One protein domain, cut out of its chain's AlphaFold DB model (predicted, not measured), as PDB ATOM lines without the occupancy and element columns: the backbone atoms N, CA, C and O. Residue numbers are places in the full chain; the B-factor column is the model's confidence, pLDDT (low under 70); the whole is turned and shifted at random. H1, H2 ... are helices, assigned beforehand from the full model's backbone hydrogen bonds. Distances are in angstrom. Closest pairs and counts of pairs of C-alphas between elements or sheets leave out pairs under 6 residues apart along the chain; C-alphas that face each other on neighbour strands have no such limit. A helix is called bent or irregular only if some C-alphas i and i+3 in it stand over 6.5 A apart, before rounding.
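AT A GLANCE: This is residues 57 to 116 of the 126 residues of the protein "(rape) hypothetical protein" of Brassica napus (UniProt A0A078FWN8). Two helices, the long, kinked H1 and then H2, run opposite ways and meet near their ends as a V, with the short H3 packed crosswise on the first part of H1. Residues 86 to 91, between H1 and H2, stick out. The printed part has 60 residues with three named helices, H1, H2, H3, and no named strand: all helix. It is compact, radius of gyration of the C-alphas 11.2 A, yet elongated, spanning 34 by 19 by 18 A.

IN THESE COORDINATES: H1, residues 67 to 85, begins at C-alpha 67 (4.857, 16.861, 28.090) and is 20.7 A long. It has a kink of 67 degrees near residue 79 and is irregular: C-alphas 80 and 83 are 8.1 A apart. H2, residues 92 to 104, is 16.7 A long. H3, residues 111 to 116, is 8.3 A long and ends at C-alpha 116 (9.001, 22.068, 27.266).

HOW THE PARTS SIT: H1, with residues 84 to 85 alone, and H2, with residues 92 to 93 alone, touch only at the corner; their closest C-alphas, of Leu 85 and Leu 93, are 4.8 A apart. Their tilt is steep, 40 degrees, opposite ways. H1, with residues 67 to 74 alone, touches H3, about perpendicular at 81 degrees; their closest C-alphas, of Pro 67 and Ile 115, are 5.4 A apart. H2 and H3 are apart. Every O i to N i+4 pair is within hydrogen-bond range in H2 and H3, and 11 of 15 in H1.

THE WHOLE: The C-alphas farthest apart, of Pro 63 and Ser 89, are 33.7 A apart. The printed part has no cut, both links are short, and no printed residue is under 70 in pLDDT.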
ATOM      1  N   LYS A  57      -5.464  22.775  22.346       95.12
ATOM      2  CA  LYS A  57      -6.618  22.274  23.109       95.12
ATOM      3  C   LYS A  57      -6.899  20.785  22.899       95.12
ATOM      4  O   LYS A  57      -7.307  20.070  23.812       95.12
ATOM      5  N   SER A  58      -6.711  20.290  21.674       94.94
ATOM      6  CA  SER A  58      -6.988  18.885  21.343       94.94
ATOM      7  C   SER A  58      -5.913  17.915  21.834       94.94
ATOM      8  O   SER A  58      -6.228  16.744  22.047       94.94
ATOM      9  N   ARG A  59      -4.675  18.386  22.025       94.38
ATOM     10  CA  ARG A  59      -3.496  17.542  22.287       94.38
ATOM     11  C   ARG A  59      -2.902  17.730  23.680       94.38
ATOM     12  O   ARG A  59      -2.341  16.790  24.223       94.38
ATOM     13  N   CYS A  60      -3.025  18.919  24.259       95.94
ATOM     14  CA  CYS A  60      -2.534  19.237  25.591       95.94
ATOM     15  C   CYS A  60      -3.715  19.341  26.555       95.94
ATOM     16  O   CYS A  60      -4.397  20.366  26.593       95.94
ATOM     17  N   LYS A  61      -3.984  18.266  27.301       93.94
ATOM     18  CA  LYS A  61      -5.130  18.173  28.212       93.94
ATOM     19  C   LYS A  61      -4.683  17.898  29.644       93.94
ATOM     20  O   LYS A  61      -3.812  17.061  29.881       93.94
ATOM     21  N   GLY A  62      -5.314  18.600  30.579       90.75
ATOM     22  CA  GLY A  62      -5.178  18.343  32.006       90.75
ATOM     23  C   GLY A  62      -5.901  17.059  32.440       90.75
ATOM     24  O   GLY A  62      -6.644  16.468  31.651       90.75
ATOM     25  N   PRO A  63      -5.689  16.619  33.691       91.94
ATOM     26  CA  PRO A  63      -4.851  17.266  34.709       91.94
ATOM     27  C   PRO A  63      -3.348  16.967  34.570       91.94
ATOM     28  O   PRO A  63      -2.533  17.670  35.152       91.94
ATOM     29  N   LEU A  64      -2.973  15.942  33.799       92.06
ATOM     30  CA  LEU A  64      -1.590  15.453  33.739       92.06
ATOM     31  C   LEU A  64      -0.697  16.192  32.733       92.06
ATOM     32  O   LEU A  64       0.517  16.109  32.860       92.06
ATOM     33  N   TYR A  65      -1.275  16.886  31.743       94.44
ATOM     34  CA  TYR A  65      -0.552  17.663  30.724       94.44
ATOM     35  C   TYR A  65       0.657  16.916  30.123       94.44
ATOM     36  O   TYR A  65       1.804  17.256  30.415       94.44
ATOM     37  N   PRO A  66       0.430  15.893  29.276       95.12
ATOM     38  CA  PRO A  66       1.495  15.031  28.760       95.12
ATOM     39  C   PRO A  66       2.591  15.846  28.034       95.12
ATOM     40  O   PRO A  66       2.314  16.377  26.951       95.12
ATOM     41  N   PRO A  67       3.837  15.917  28.560       94.38
ATOM     42  CA  PRO A  67       4.857  16.861  28.090       94.38
ATOM     43  C   PRO A  67       5.135  16.777  26.591       94.38
ATOM     44  O   PRO A  67       5.092  17.783  25.891       94.38
ATOM     45  N   LEU A  68       5.328  15.566  26.063       93.50
ATOM     46  CA  LEU A  68       5.636  15.361  24.647       93.50
ATOM     47  C   LEU A  68       4.531  15.914  23.729       93.50
ATOM     48  O   LEU A  68       4.812  16.602  22.747       93.50
ATOM     49  N   GLN A  69       3.267  15.638  24.059       95.62
ATOM     50  CA  GLN A  69       2.121  16.062  23.252       95.62
ATOM     51  C   GLN A  69       1.878  17.567  23.386       95.62
ATOM     52  O   GLN A  69       1.650  18.241  22.379       95.62
ATOM     53  N   CYS A  70       1.978  18.093  24.610       96.00
ATOM     54  CA  CYS A  70       1.837  19.514  24.892       96.00
ATOM     55  C   CYS A  70       2.908  20.342  24.183       96.00
ATOM     56  O   CYS A  70       2.572  21.301  23.493       96.00
ATOM     57  N   CYS A  71       4.174  19.940  24.267       95.25
ATOM     58  CA  CYS A  71       5.268  20.671  23.638       95.25
ATOM     59  C   CYS A  71       5.242  20.573  22.121       95.25
ATOM     60  O   CYS A  71       5.486  21.569  21.449       95.25
ATOM     61  N   ALA A  72       4.883  19.417  21.558       95.56
ATOM     62  CA  ALA A  72       4.698  19.301  20.116       95.56
ATOM     63  C   ALA A  72       3.567  20.214  19.609       95.56
ATOM     64  O   ALA A  72       3.705  20.845  18.563       95.56
ATOM     65  N   ALA A  73       2.456  20.304  20.342       96.44
ATOM     66  CA  ALA A  73       1.346  21.179  19.979       96.44
ATOM     67  C   ALA A  73       1.691  22.666  20.155       96.44
ATOM     68  O   ALA A  73       1.402  23.460  19.263       96.44
ATOM     69  N   PHE A  74       2.356  23.017  21.259       96.00
ATOM     70  CA  PHE A  74       2.849  24.367  21.521       96.00
ATOM     71  C   PHE A  74       3.830  24.819  20.437       96.00
ATOM     72  O   PHE A  74       3.619  25.865  19.837       96.00
ATOM     73  N   LYS A  75       4.832  23.996  20.090       95.75
ATOM     74  CA  LYS A  75       5.780  24.289  19.001       95.75
ATOM     75  C   LYS A  75       5.069  24.542  17.674       95.75
ATOM     76  O   LYS A  75       5.374  25.516  17.003       95.75
ATOM     77  N   LYS A  76       4.084  23.715  17.306       96.38
ATOM     78  CA  LYS A  76       3.322  23.924  16.061       96.38
ATOM     79  C   LYS A  76       2.549  25.244  16.030       96.38
ATOM     80  O   LYS A  76       2.326  25.769  14.947       96.38
ATOM     81  N   LEU A  77       2.123  25.748  17.187       95.94
ATOM     82  CA  LEU A  77       1.428  27.027  17.298       95.94
ATOM     83  C   LEU A  77       2.409  28.213  17.348       95.94
ATOM     84  O   LEU A  77       2.166  29.220  16.696       95.94
ATOM     85  N   ALA A  78       3.504  28.091  18.106       96.44
ATOM     86  CA  ALA A  78       4.420  29.183  18.446       96.44
ATOM     87  C   ALA A  78       5.572  29.379  17.456       96.44
ATOM     88  O   ALA A  78       5.943  30.512  17.163       96.44
ATOM     89  N   CYS A  79       6.136  28.301  16.911       96.56
ATOM     90  CA  CYS A  79       7.330  28.383  16.071       96.56
ATOM     91  C   CYS A  79       7.208  29.279  14.828       96.56
ATOM     92  O   CYS A  79       8.182  29.982  14.544       96.56
ATOM     93  N   PRO A  80       6.052  29.352  14.131       97.00
ATOM     94  CA  PRO A  80       5.868  30.300  13.030       97.00
ATOM     95  C   PRO A  80       6.067  31.770  13.428       97.00
ATOM     96  O   PRO A  80       6.386  32.594  12.580       97.00
ATOM     97  N   TYR A  81       5.907  32.091  14.714       97.00
ATOM     98  CA  TYR A  81       6.024  33.440  15.266       97.00
ATOM     99  C   TYR A  81       7.302  33.637  16.091       97.00
ATOM    100  O   TYR A  81       7.454  34.670  16.738       97.00
ATOM    101  N   SER A  82       8.240  32.683  16.059       96.00
ATOM    102  CA  SER A  82       9.479  32.742  16.848       96.00
ATOM    103  C   SER A  82      10.278  34.050  16.720       96.00
ATOM    104  O   SER A  82      10.769  34.494  17.756       96.00
ATOM    105  N   PRO A  83      10.361  34.745  15.562       95.69
ATOM    106  CA  PRO A  83      11.059  36.032  15.499       95.69
ATOM    107  C   PRO A  83      10.429  37.108  16.393       95.69
ATOM    108  O   PRO A  83      11.150  37.904  16.978       95.69
ATOM    109  N   TYR A  84       9.099  37.103  16.533       96.62
ATOM    110  CA  TYR A  84       8.365  38.042  17.386       96.62
ATOM    111  C   TYR A  84       8.396  37.619  18.855       96.62
ATOM    112  O   TYR A  84       8.522  38.446  19.747       96.62
ATOM    113  N   LEU A  85       8.289  36.315  19.121       95.62
ATOM    114  CA  LEU A  85       8.280  35.783  20.486       95.62
ATOM    115  C   LEU A  85       9.646  35.884  21.170       95.62
ATOM    116  O   LEU A  85       9.700  35.991  22.392       95.62
ATOM    117  N   ASN A  86      10.727  35.843  20.389       94.44
ATOM    118  CA  ASN A  86      12.095  35.976  20.884       94.44
ATOM    119  C   ASN A  86      12.545  37.443  21.011       94.44
ATOM    120  O   ASN A  86      13.644  37.692  21.502       94.44
ATOM    121  N   ASP A  87      11.733  38.411  20.572       95.19
ATOM    122  CA  ASP A  87      12.034  39.831  20.741       95.19
ATOM    123  C   ASP A  87      11.664  40.291  22.156       95.19
ATOM    124  O   ASP A  87      10.511  40.610  22.468       95.19
ATOM    125  N   GLU A  88      12.672  40.343  23.028       92.31
ATOM    126  CA  GLU A  88      12.512  40.750  24.422       92.31
ATOM    127  C   GLU A  88      12.092  42.220  24.592       92.31
ATOM    128  O   GLU A  88      11.605  42.571  25.672       92.31
ATOM    129  N   SER A  89      12.206  43.056  23.549       94.44
ATOM    130  CA  SER A  89      11.746  44.452  23.574       94.44
ATOM    131  C   SER A  89      10.221  44.590  23.477       94.44
ATOM    132  O   SER A  89       9.675  45.631  23.850       94.44
ATOM    133  N   THR A  90       9.527  43.530  23.047       95.62
ATOM    134  CA  THR A  90       8.066  43.501  22.900       95.62
ATOM    135  C   THR A  90       7.385  42.640  23.964       95.62
ATOM    136  O   THR A  90       8.023  41.859  24.681       95.62
ATOM    137  N   ASP A  91       6.064  42.768  24.081       95.75
ATOM    138  CA  ASP A  91       5.219  41.930  24.939       95.75
ATOM    139  C   ASP A  91       4.646  40.688  24.223       95.75
ATOM    140  O   ASP A  91       3.844  39.963  24.815       95.75
ATOM    141  N   CYS A  92       5.094  40.378  22.996       97.12
ATOM    142  CA  CYS A  92       4.532  39.307  22.161       97.12
ATOM    143  C   CYS A  92       4.439  37.948  22.861       97.12
ATOM    144  O   CYS A  92       3.416  37.267  22.757       97.12
ATOM    145  N   LEU A  93       5.475  37.544  23.604       94.94
ATOM    146  CA  LEU A  93       5.447  36.284  24.351       94.94
ATOM    147  C   LEU A  93       4.335  36.272  25.411       94.94
ATOM    148  O   LEU A  93       3.630  35.273  25.562       94.94
ATOM    149  N   THR A  94       4.158  37.385  26.124       94.38
ATOM    150  CA  THR A  94       3.130  37.535  27.161       94.38
ATOM    151  C   THR A  94       1.733  37.492  26.553       94.38
ATOM    152  O   THR A  94       0.877  36.762  27.060       94.38
ATOM    153  N   VAL A  95       1.509  38.215  25.450       96.06
ATOM    154  CA  VAL A  95       0.226  38.216  24.727       96.06
ATOM    155  C   VAL A  95      -0.106  36.807  24.240       96.06
ATOM    156  O   VAL A  95      -1.161  36.271  24.575       96.06
ATOM    157  N   MET A  96       0.830  36.137  23.557       96.44
ATOM    158  CA  MET A  96       0.591  34.792  23.032       96.44
ATOM    159  C   MET A  96       0.278  33.778  24.140       96.44
ATOM    160  O   MET A  96      -0.642  32.973  23.998       96.44
ATOM    161  N   LEU A  97       1.031  33.786  25.245       95.12
ATOM    162  CA  LEU A  97       0.783  32.877  26.369       95.12
ATOM    163  C   LEU A  97      -0.566  33.154  27.047       95.12
ATOM    164  O   LEU A  97      -1.234  32.207  27.471       95.12
ATOM    165  N   SER A  98      -0.979  34.421  27.110       94.00
ATOM    166  CA  SER A  98      -2.284  34.822  27.644       94.00
ATOM    167  C   SER A  98      -3.420  34.287  26.777       94.00
ATOM    168  O   SER A  98      -4.314  33.613  27.292       94.00
ATOM    169  N   ASP A  99      -3.336  34.466  25.460       95.69
ATOM    170  CA  ASP A  99      -4.347  33.951  24.536       95.69
ATOM    171  C   ASP A  99      -4.360  32.416  24.482       95.69
ATOM    172  O   ASP A  99      -5.423  31.797  24.432       95.69
ATOM    173  N   ILE A 100      -3.192  31.765  24.562       95.56
ATOM    174  CA  ILE A 100      -3.107  30.303  24.705       95.56
ATOM    175  C   ILE A 100      -3.836  29.846  25.967       95.56
ATOM    176  O   ILE A 100      -4.550  28.843  25.923       95.56
ATOM    177  N   SER A 101      -3.654  30.544  27.087       92.50
ATOM    178  CA  SER A 101      -4.358  30.208  28.320       92.50
ATOM    179  C   SER A 101      -5.867  30.371  28.139       92.50
ATOM    180  O   SER A 101      -6.613  29.428  28.395       92.50
ATOM    181  N   LEU A 102      -6.320  31.502  27.598       93.06
ATOM    182  CA  LEU A 102      -7.743  31.810  27.468       93.06
ATOM    183  C   LEU A 102      -8.462  30.911  26.445       93.06
ATOM    184  O   LEU A 102      -9.479  30.292  26.758       93.06
ATOM    185  N   TYR A 103      -7.921  30.782  25.234       93.94
ATOM    186  CA  TYR A 103      -8.582  30.097  24.116       93.94
ATOM    187  C   TYR A 103      -8.158  28.631  23.957       93.94
ATOM    188  O   TYR A 103      -8.898  27.811  23.399       93.94
ATOM    189  N   GLY A 104      -6.985  28.264  24.473       88.12
ATOM    190  CA  GLY A 104      -6.436  26.911  24.395       88.12
ATOM    191  C   GLY A 104      -6.986  25.930  25.434       88.12
ATOM    192  O   GLY A 104      -6.852  24.726  25.233       88.12
ATOM    193  N   GLY A 105      -7.668  26.397  26.485       86.50
ATOM    194  CA  GLY A 105      -8.328  25.524  27.467       86.50
ATOM    195  C   GLY A 105      -7.954  25.761  28.929       86.50
ATOM    196  O   GLY A 105      -8.020  24.810  29.700       86.50
ATOM    197  N   TYR A 106      -7.597  26.996  29.297       89.44
ATOM    198  CA  TYR A 106      -7.220  27.430  30.648       89.44
ATOM    199  C   TYR A 106      -6.018  26.666  31.204       89.44
ATOM    200  O   TYR A 106      -6.137  25.784  32.053       89.44
ATOM    201  N   TYR A 107      -4.833  27.016  30.704       92.38
ATOM    202  CA  TYR A 107      -3.577  26.406  31.133       92.38
ATOM    203  C   TYR A 107      -2.982  27.120  32.357       92.38
ATOM    204  O   TYR A 107      -2.994  28.352  32.414       92.38
ATOM    205  N   PRO A 108      -2.395  26.379  33.316       92.19
ATOM    206  CA  PRO A 108      -1.640  26.970  34.414       92.19
ATOM    207  C   PRO A 108      -0.483  27.846  33.920       92.19
ATOM    208  O   PRO A 108       0.211  27.502  32.956       92.19
ATOM    209  N   VAL A 109      -0.233  28.949  34.627       90.00
ATOM    210  CA  VAL A 109       0.916  29.825  34.362       90.00
ATOM    211  C   VAL A 109       2.210  29.015  34.460       90.00
ATOM    212  O   VAL A 109       2.388  28.200  35.363       90.00
ATOM    213  N   GLY A 110       3.109  29.213  33.497       89.25
ATOM    214  CA  GLY A 110       4.400  28.528  33.456       89.25
ATOM    215  C   GLY A 110       4.356  27.072  32.984       89.25
ATOM    216  O   GLY A 110       5.423  26.477  32.853       89.25
ATOM    217  N   LEU A 111       3.184  26.495  32.664       92.69
ATOM    218  CA  LEU A 111       3.068  25.096  32.221       92.69
ATOM    219  C   LEU A 111       4.057  24.768  31.093       92.69
ATOM    220  O   LEU A 111       4.854  23.844  31.227       92.69
ATOM    221  N   PHE A 112       4.029  25.539  30.002       92.56
ATOM    222  CA  PHE A 112       4.860  25.280  28.822       92.56
ATOM    223  C   PHE A 112       6.351  25.517  29.080       92.56
ATOM    224  O   PHE A 112       7.170  24.737  28.606       92.56
ATOM    225  N   GLY A 113       6.706  26.522  29.886       90.06
ATOM    226  CA  GLY A 113       8.091  26.720  30.324       90.06
ATOM    227  C   GLY A 113       8.605  25.507  31.100       90.06
ATOM    228  O   GLY A 113       9.655  24.961  30.775       90.06
ATOM    229  N   ASN A 114       7.809  25.003  32.045       90.00
ATOM    230  CA  ASN A 114       8.183  23.869  32.886       90.00
ATOM    231  C   ASN A 114       8.331  22.561  32.095       90.00
ATOM    232  O   ASN A 114       9.312  21.840  32.270       90.00
ATOM    233  N   ILE A 115       7.370  22.238  31.221       91.75
ATOM    234  CA  ILE A 115       7.334  20.921  30.560       91.75
ATOM    235  C   ILE A 115       8.100  20.873  29.233       91.75
ATOM    236  O   ILE A 115       8.457  19.776  28.801       91.75
ATOM    237  N   CYS A 116       8.362  22.020  28.589       91.81
ATOM    238  CA  CYS A 116       9.001  22.068  27.266       91.81
ATOM    239  C   CYS A 116      10.468  22.464  27.271       91.81
ATOM    240  O   CYS A 116      11.183  22.063  26.352       91.81
TER     241      CYS A 116